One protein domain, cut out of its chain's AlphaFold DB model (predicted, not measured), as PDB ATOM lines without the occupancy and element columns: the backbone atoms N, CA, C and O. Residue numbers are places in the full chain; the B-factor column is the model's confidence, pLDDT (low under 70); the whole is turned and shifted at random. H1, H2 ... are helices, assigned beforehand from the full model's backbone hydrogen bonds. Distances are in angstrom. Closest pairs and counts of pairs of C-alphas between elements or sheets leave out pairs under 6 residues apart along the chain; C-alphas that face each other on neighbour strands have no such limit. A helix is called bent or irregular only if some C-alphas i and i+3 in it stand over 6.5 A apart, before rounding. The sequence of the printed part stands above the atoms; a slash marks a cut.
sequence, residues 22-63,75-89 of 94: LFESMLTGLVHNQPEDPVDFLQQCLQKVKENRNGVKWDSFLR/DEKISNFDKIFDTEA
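Overview. This is residues 22 to 63 and 75 to 89 of the 94 residues of the protein "Predicted protein" of Nematostella vectensis (UniProt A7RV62). Two helices, H1 and H2, spread from a tight link as a loose V; the short H3 packs on H1 near H2, and on the other side of H1 a fourth helix, H4, is set off from the rest, its residues 83 to 87 sticking out with 88 and 89. The printed part has 57 residues with four named helices, in the order H1, H2, H3, H4, and no named strand: the class is all helix. It is only just compact, close to loose, with a radius of gyration of the C-alphas of 11.9 A, and spans 34 by 25 by 20 A.

Along the chain. H1, residues 22 to 33, begins at C-alpha 22 (24.721, 36.329, 38.055) and measures 16.6 A. H2, residues 38 to 51, measures 20.3 A. H3, residues 58 to 61, is only just irregular: C-alphas 58 and 61 are 6.8 A apart. H4, residues 75 to 87, measures 19.4 A and ends at C-alpha 87 (7.916, 26.737, 30.252).

Arrangement. H1 touches H2 with residues 26 to 30 alone, at a steep tilt of 48 degrees, opposite ways; the closest C-alphas, of Met 26 and Leu 42, are 6.6 A apart. H1 touches H3, with the C-alphas of Ser 25 and Trp 58 closest at 4.6 A. H2 and H3 are close but not clearly touching; their closest C-alphas, of Cys 45 and Phe 61, are 6.5 A apart. H1 and H4 are close but not clearly touching, with the C-alphas of Thr 28 and Phe 81 closest at 7.3 A, and only just about perpendicular at 73 degrees. H4 is apart from H2 and H3. Every O i to N i+4 pair is within hydrogen-bond range in H1 and H2, and 6 of 9 in H4; H3 is too short for such a pair.

Size, cuts and confidence. The C-alphas of Glu 51 and Ala 89, the two farthest apart, are 35.3 A apart. Residues 64 to 74 are not printed; C-alphas 63 and 75 are 16.5 A apart across this cut. The link from H1 to H2 is tight and that from H2 to H3 short. Mean pLDDT of the printed part is 71.0; residues 52 to 63 and 75 to 89 are under 70.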
ATOM      1  N   LEU A  22      25.109  35.652  36.819       84.06
ATOM      2  CA  LEU A  22      24.721  36.329  38.055       84.06
ATOM      3  C   LEU A  22      23.226  36.142  38.327       84.06
ATOM      4  O   LEU A  22      22.853  35.694  39.410       84.06
ATOM      5  N   PHE A  23      22.386  36.460  37.343       86.38
ATOM      6  CA  PHE A  23      20.941  36.334  37.493       86.38
ATOM      7  C   PHE A  23      20.508  34.876  37.614       86.38
ATOM      8  O   PHE A  23      19.692  34.575  38.474       86.38
ATOM      9  N   GLU A  24      21.104  33.960  36.855       81.81
ATOM     10  CA  GLU A  24      20.849  32.522  36.976       81.81
ATOM     11  C   GLU A  24      21.125  32.019  38.401       81.81
ATOM     12  O   GLU A  24      20.284  31.356  39.007       81.81
ATOM     13  N   SER A  25      22.257  32.417  38.994       79.56
ATOM     14  CA  SER A  25      22.616  32.036  40.367       79.56
ATOM     15  C   SER A  25      21.648  32.620  41.403       79.56
ATOM     16  O   SER A  25      21.267  31.944  42.359       79.56
ATOM     17  N   MET A  26      21.233  33.878  41.219       86.06
ATOM     18  CA  MET A  26      20.283  34.556  42.105       86.06
ATOM     19  C   MET A  26      18.891  33.932  42.027       86.06
ATOM     20  O   MET A  26      18.282  33.660  43.060       86.06
ATOM     21  N   LEU A  27      18.400  33.679  40.815       86.06
ATOM     22  CA  LEU A  27      17.085  33.095  40.592       86.06
ATOM     23  C   LEU A  27      17.055  31.625  41.040       86.06
ATOM     24  O   LEU A  27      16.072  31.203  41.644       86.06
ATOM     25  N   THR A  28      18.147  30.875  40.856       82.44
ATOM     26  CA  THR A  28      18.296  29.520  41.417       82.44
ATOM     27  C   THR A  28      18.182  29.551  42.939       82.44
ATOM     28  O   THR A  28      17.416  28.781  43.518       82.44
ATOM     29  N   GLY A  29      18.896  30.470  43.602       83.44
ATOM     30  CA  GLY A  29      18.789  30.662  45.050       83.44
ATOM     31  C   GLY A  29      17.379  31.062  45.491       83.44
ATOM     32  O   GLY A  29      16.892  30.569  46.506       83.44
ATOM     33  N   LEU A  30      16.703  31.907  44.712       85.88
ATOM     34  CA  LEU A  30      15.350  32.366  45.006       85.88
ATOM     35  C   LEU A  30      14.322  31.230  44.910       85.88
ATOM     36  O   LEU A  30      13.553  31.020  45.844       85.88
ATOM     37  N   VAL A  31      14.339  30.463  43.815       85.12
ATOM     38  CA  VAL A  31      13.441  29.314  43.609       85.12
ATOM     39  C   VAL A  31      13.729  28.201  44.615       85.12
ATOM     40  O   VAL A  31      12.807  27.518  45.049       85.12
ATOM     41  N   HIS A  32      14.991  28.015  45.012       80.75
ATOM     42  CA  HIS A  32      15.361  27.004  45.996       80.75
ATOM     43  C   HIS A  32      14.872  27.339  47.406       80.75
ATOM     44  O   HIS A  32      14.312  26.471  48.073       80.75
ATOM     45  N   ASN A  33      15.117  28.568  47.863       79.81
ATOM     46  CA  ASN A  33      14.826  28.970  49.238       79.81
ATOM     47  C   ASN A  33      13.378  29.436  49.426       79.81
ATOM     48  O   ASN A  33      12.899  29.418  50.554       79.81
ATOM     49  N   GLN A  34      12.701  29.851  48.344       85.44
ATOM     50  CA  GLN A  34      11.344  30.413  48.354       85.44
ATOM     51  C   GLN A  34      11.114  31.367  49.545       85.44
ATOM     52  O   GLN A  34      10.229  31.122  50.367       85.44
ATOM     53  N   PRO A  35      11.948  32.416  49.689       89.00
ATOM     54  CA  PRO A  35      11.885  33.304  50.841       89.00
ATOM     55  C   PRO A  35      10.545  34.045  50.893       89.00
ATOM     56  O   PRO A  35       9.944  34.335  49.859       89.00
ATOM     57  N   GLU A  36      10.111  34.400  52.103       90.44
ATOM     58  CA  GLU A  36       8.892  35.190  52.324       90.44
ATOM     59  C   GLU A  36       8.993  36.590  51.694       90.44
ATOM     60  O   GLU A  36       8.012  37.093  51.149       90.44
ATOM     61  N   ASP A  37      10.200  37.172  51.691       93.62
ATOM     62  CA  ASP A  37      10.531  38.402  50.968       93.62
ATOM     63  C   ASP A  37      11.593  38.138  49.874       93.62
ATOM     64  O   ASP A  37      12.800  38.102  50.144       93.62
ATOM     65  N   PRO A  38      11.163  37.955  48.611       89.69
ATOM     66  CA  PRO A  38      12.054  37.797  47.463       89.69
ATOM     67  C   PRO A  38      12.989  38.982  47.214       89.69
ATOM     68  O   PRO A  38      14.104  38.789  46.730       89.69
ATOM     69  N   VAL A  39      12.545  40.210  47.495       93.31
ATOM     70  CA  VAL A  39      13.307  41.422  47.164       93.31
ATOM     71  C   VAL A  39      14.479  41.571  48.124       93.31
ATOM     72  O   VAL A  39      15.606  41.794  47.673       93.31
ATOM     73  N   ASP A  40      14.236  41.375  49.420       92.25
ATOM     74  CA  ASP A  40      15.288  41.410  50.435       92.25
ATOM     75  C   ASP A  40      16.338  40.309  50.195       92.25
ATOM     76  O   ASP A  40      17.541  40.582  50.174       92.25
ATOM     77  N   PHE A  41      15.906  39.087  49.867       88.62
ATOM     78  CA  PHE A  41      16.822  37.996  49.518       88.62
ATOM     79  C   PHE A  41      17.738  38.350  48.332       88.62
ATOM     80  O   PHE A  41      18.957  38.158  48.390       88.62
ATOM     81  N   LEU A  42      17.182  38.902  47.247       89.94
ATOM     82  CA  LEU A  42      17.973  39.310  46.080       89.94
ATOM     83  C   LEU A  42      18.935  40.459  46.413       89.94
ATOM     84  O   LEU A  42      20.066  40.475  45.915       89.94
ATOM     85  N   GLN A  43      18.527  41.392  47.277       91.31
ATOM     86  CA  GLN A  43      19.401  42.451  47.778       91.31
ATOM     87  C   GLN A  43      20.593  41.873  48.553       91.31
ATOM     88  O   GLN A  43      21.734  42.274  48.304       91.31
ATOM     89  N   GLN A  44      20.359  40.895  49.431       87.25
ATOM     90  CA  GLN A  44      21.420  40.194  50.157       87.25
ATOM     91  C   GLN A  44      22.370  39.442  49.213       87.25
ATOM     92  O   GLN A  44      23.592  39.505  49.386       87.25
ATOM     93  N   CYS A  45      21.843  38.785  48.173       85.44
ATOM     94  CA  CYS A  45      22.663  38.159  47.133       85.44
ATOM     95  C   CYS A  45      23.607  39.182  46.485       85.44
ATOM     96  O   CYS A  45      24.820  38.978  46.469       85.44
ATOM     97  N   LEU A  46      23.088  40.323  46.019       87.12
ATOM     98  CA  LEU A  46      23.902  41.377  45.400       87.12
ATOM     99  C   LEU A  46      24.950  41.958  46.358       87.12
ATOM    100  O   LEU A  46      26.072  42.254  45.936       87.12
ATOM    101  N   GLN A  47      24.607  42.108  47.637       86.31
ATOM    102  CA  GLN A  47      25.537  42.572  48.662       86.31
ATOM    103  C   GLN A  47      26.717  41.599  48.818       86.31
ATOM    104  O   GLN A  47      27.874  42.018  48.739       86.31
ATOM    105  N   LYS A  48      26.446  40.288  48.892       80.94
ATOM    106  CA  LYS A  48      27.485  39.246  48.946       80.94
ATOM    107  C   LYS A  48      28.393  39.231  47.714       80.94
ATOM    108  O   LYS A  48      29.593  38.988  47.849       80.94
ATOM    109  N   VAL A  49      27.859  39.503  46.521       80.06
ATOM    110  CA  VAL A  49      28.669  39.622  45.291       80.06
ATOM    111  C   VAL A  49      29.634  40.794  45.368       80.06
ATOM    112  O   VAL A  49      30.791  40.672  44.976       80.06
ATOM    113  N   LYS A  50      29.172  41.940  45.875       81.31
ATOM    114  CA  LYS A  50      30.016  43.133  46.017       81.31
ATOM    115  C   LYS A  50      31.167  42.910  46.996       81.31
ATOM    116  O   LYS A  50      32.260  43.431  46.776       81.31
ATOM    117  N   GLU A  51      30.926  42.143  48.053       80.12
ATOM    118  CA  GLU A  51      31.936  41.781  49.051       80.12
ATOM    119  C   GLU A  51      32.941  40.753  48.503       80.12
ATOM    120  O   GLU A  51      34.143  40.862  48.750       80.12
ATOM    121  N   ASN A  52      32.482  39.804  47.679       67.31
ATOM    122  CA  ASN A  52      33.318  38.772  47.068       67.31
ATOM    123  C   ASN A  52      33.849  39.193  45.687       67.31
ATOM    124  O   ASN A  52      33.280  38.880  44.642       67.31
ATOM    125  N   ARG A  53      35.021  39.838  45.666       60.41
ATOM    126  CA  ARG A  53      35.700  40.296  44.432       60.41
ATOM    127  C   ARG A  53      36.144  39.186  43.463       60.41
ATOM    128  O   ARG A  53      36.565  39.505  42.355       60.41
ATOM    129  N   ASN A  54      36.061  37.913  43.853       58.12
ATOM    130  CA  ASN A  54      36.603  36.784  43.083       58.12
ATOM    131  C   ASN A  54      35.593  36.123  42.127       58.12
ATOM    132  O   ASN A  54      35.900  35.087  41.541       58.12
ATOM    133  N   GLY A  55      34.422  36.733  41.935       55.72
ATOM    134  CA  GLY A  55      33.396  36.228  41.027       55.72
ATOM    135  C   GLY A  55      32.396  35.307  41.720       55.72
ATOM    136  O   GLY A  55      32.679  34.667  42.732       55.72
ATOM    137  N   VAL A  56      31.186  35.293  41.174       58.50
ATOM    138  CA  VAL A  56      30.024  34.612  41.743       58.50
ATOM    139  C   VAL A  56      29.990  33.182  41.237       58.50
ATOM    140  O   VAL A  56      29.943  32.963  40.029       58.50
ATOM    141  N   LYS A  57      29.998  32.210  42.150       58.25
ATOM    142  CA  LYS A  57      29.635  30.830  41.819       58.25
ATOM    143  C   LYS A  57      28.187  30.576  42.209       58.25
ATOM    144  O   LYS A  57      27.721  31.107  43.217       58.25
ATOM    145  N   TRP A  58      27.511  29.737  41.435       54.41
ATOM    146  CA  TRP A  58      26.117  29.339  41.640       54.41
ATOM    147  C   TRP A  58      25.835  28.824  43.065       54.41
ATOM    148  O   TRP A  58      24.752  29.044  43.600       54.41
ATOM    149  N   ASP A  59      26.825  28.222  43.730       56.16
ATOM    150  CA  ASP A  59      26.702  27.698  45.093       56.16
ATOM    151  C   ASP A  59      26.864  28.754  46.203       56.16
ATOM    152  O   ASP A  59      26.567  28.480  47.368       56.16
ATOM    153  N   SER A  60      27.262  29.988  45.865       57.72
ATOM    154  CA  SER A  60      27.526  31.057  46.849       57.72
ATOM    155  C   SER A  60      26.267  31.521  47.594       57.72
ATOM    156  O   SER A  60      26.362  32.026  48.714       57.72
ATOM    157  N   PHE A  61      25.084  31.335  47.000       59.44
ATOM    158  CA  PHE A  61      23.799  31.761  47.575       59.44
ATOM    159  C   PHE A  61      22.975  30.617  48.167       59.44
ATOM    160  O   PHE A  61      21.952  30.865  48.798       59.44
ATOM    161  N   LEU A  62      23.443  29.371  48.046       56.91
ATOM    162  CA  LEU A  62      22.795  28.196  48.646       56.91
ATOM    163  C   LEU A  62      23.027  28.094  50.165       56.91
ATOM    164  O   LEU A  62      22.605  27.133  50.798       56.91
ATOM    165  N   ARG A  63      23.742  29.063  50.750       53.34
ATOM    166  CA  ARG A  63      24.159  29.096  52.160       53.34
ATOM    167  C   ARG A  63      23.871  30.446  52.819       53.34
ATOM    168  O   ARG A  63      24.692  30.962  53.572       53.34
ATOM    169  N   ASP A  75      21.919  18.050  41.720       48.22
ATOM    170  CA  ASP A  75      22.029  17.876  40.254       48.22
ATOM    171  C   ASP A  75      20.674  17.911  39.514       48.22
ATOM    172  O   ASP A  75      20.567  18.492  38.437       48.22
ATOM    173  N   GLU A  76      19.592  17.379  40.096       46.38
ATOM    174  CA  GLU A  76      18.285  17.353  39.409       46.38
ATOM    175  C   GLU A  76      17.578  18.716  39.387       46.38
ATOM    176  O   GLU A  76      16.867  19.039  38.435       46.38
ATOM    177  N   LYS A  77      17.775  19.551  40.417       50.25
ATOM    178  CA  LYS A  77      17.090  20.851  40.511       50.25
ATOM    179  C   LYS A  77      17.650  21.903  39.549       50.25
ATOM    180  O   LYS A  77      16.881  22.744  39.101       50.25
ATOM    181  N   ILE A  78      18.942  21.833  39.208       51.88
ATOM    182  CA  ILE A  78      19.585  22.746  38.244       51.88
ATOM    183  C   ILE A  78      19.123  22.413  36.816       51.88
ATOM    184  O   ILE A  78      18.707  23.305  36.091       51.88
ATOM    185  N   SER A  79      19.051  21.123  36.462       52.94
ATOM    186  CA  SER A  79      18.441  20.632  35.207       52.94
ATOM    187  C   SER A  79      16.970  21.045  35.051       52.94
ATOM    188  O   SER A  79      16.493  21.324  33.950       52.94
ATOM    189  N   ASN A  80      16.230  21.120  36.158       53.88
ATOM    190  CA  ASN A  80      14.854  21.605  36.126       53.88
ATOM    191  C   ASN A  80      14.750  23.126  35.953       53.88
ATOM    192  O   ASN A  80      13.672  23.596  35.609       53.88
ATOM    193  N   PHE A  81      15.823  23.889  36.159       55.94
ATOM    194  CA  PHE A  81      15.806  25.337  35.989       55.94
ATOM    195  C   PHE A  81      15.749  25.740  34.513       55.94
ATOM    196  O   PHE A  81      14.900  26.553  34.163       55.94
ATOM    197  N   ASP A  82      16.529  25.089  33.640       58.72
ATOM    198  CA  ASP A  82      16.401  25.250  32.179       58.72
ATOM    199  C   ASP A  82      14.944  25.026  31.732       58.72
ATOM    200  O   ASP A  82      14.364  25.834  31.009       58.72
ATOM    201  N   LYS A  83      14.290  23.998  32.290       60.19
ATOM    202  CA  LYS A  83      12.879  23.692  31.999       60.19
ATOM    203  C   LYS A  83      11.906  24.753  32.517       60.19
ATOM    204  O   LYS A  83      10.884  24.979  31.879       60.19
ATOM    205  N   ILE A  84      12.171  25.386  33.663       58.97
ATOM    206  CA  ILE A  84      11.285  26.419  34.232       58.97
ATOM    207  C   ILE A  84      11.220  27.645  33.309       58.97
ATOM    208  O   ILE A  84      10.127  28.157  33.080       58.97
ATOM    209  N   PHE A  85      12.349  28.079  32.740       52.75
ATOM    210  CA  PHE A  85      12.378  29.230  31.825       52.75
ATOM    211  C   PHE A  85      11.879  28.884  30.421       52.75
ATOM    212  O   PHE A  85      11.243  29.726  29.789       52.75
ATOM    213  N   ASP A  86      12.073  27.646  29.958       48.44
ATOM    214  CA  ASP A  86      11.446  27.169  28.719       48.44
ATOM    215  C   ASP A  86       9.909  27.117  28.833       48.44
ATOM    216  O   ASP A  86       9.202  27.383  27.861       48.44
ATOM    217  N   THR A  87       9.371  26.847  30.029       47.62
ATOM    218  CA  THR A  87       7.916  26.737  30.252       47.62
ATOM    219  C   THR A  87       7.194  28.094  30.153       47.62
ATOM    220  O   THR A  87       6.019  28.145  29.785       47.62
ATOM    221  N   GLU A  88       7.870  29.222  30.407       43.69
ATOM    222  CA  GLU A  88       7.262  30.560  30.271       43.69
ATOM    223  C   GLU A  88       6.943  30.936  28.812       43.69
ATOM    224  O   GLU A  88       6.072  31.773  28.571       43.69
ATOM    225  N   ALA A  89       7.576  30.285  27.826       46.06
ATOM    226  CA  ALA A  89       7.279  30.509  26.412       46.06
ATOM    227  C   ALA A  89       5.929  29.903  25.963       46.06
ATOM    228  O   ALA A  89       5.396  30.310  24.929       46.06
TER     229      ALA A  89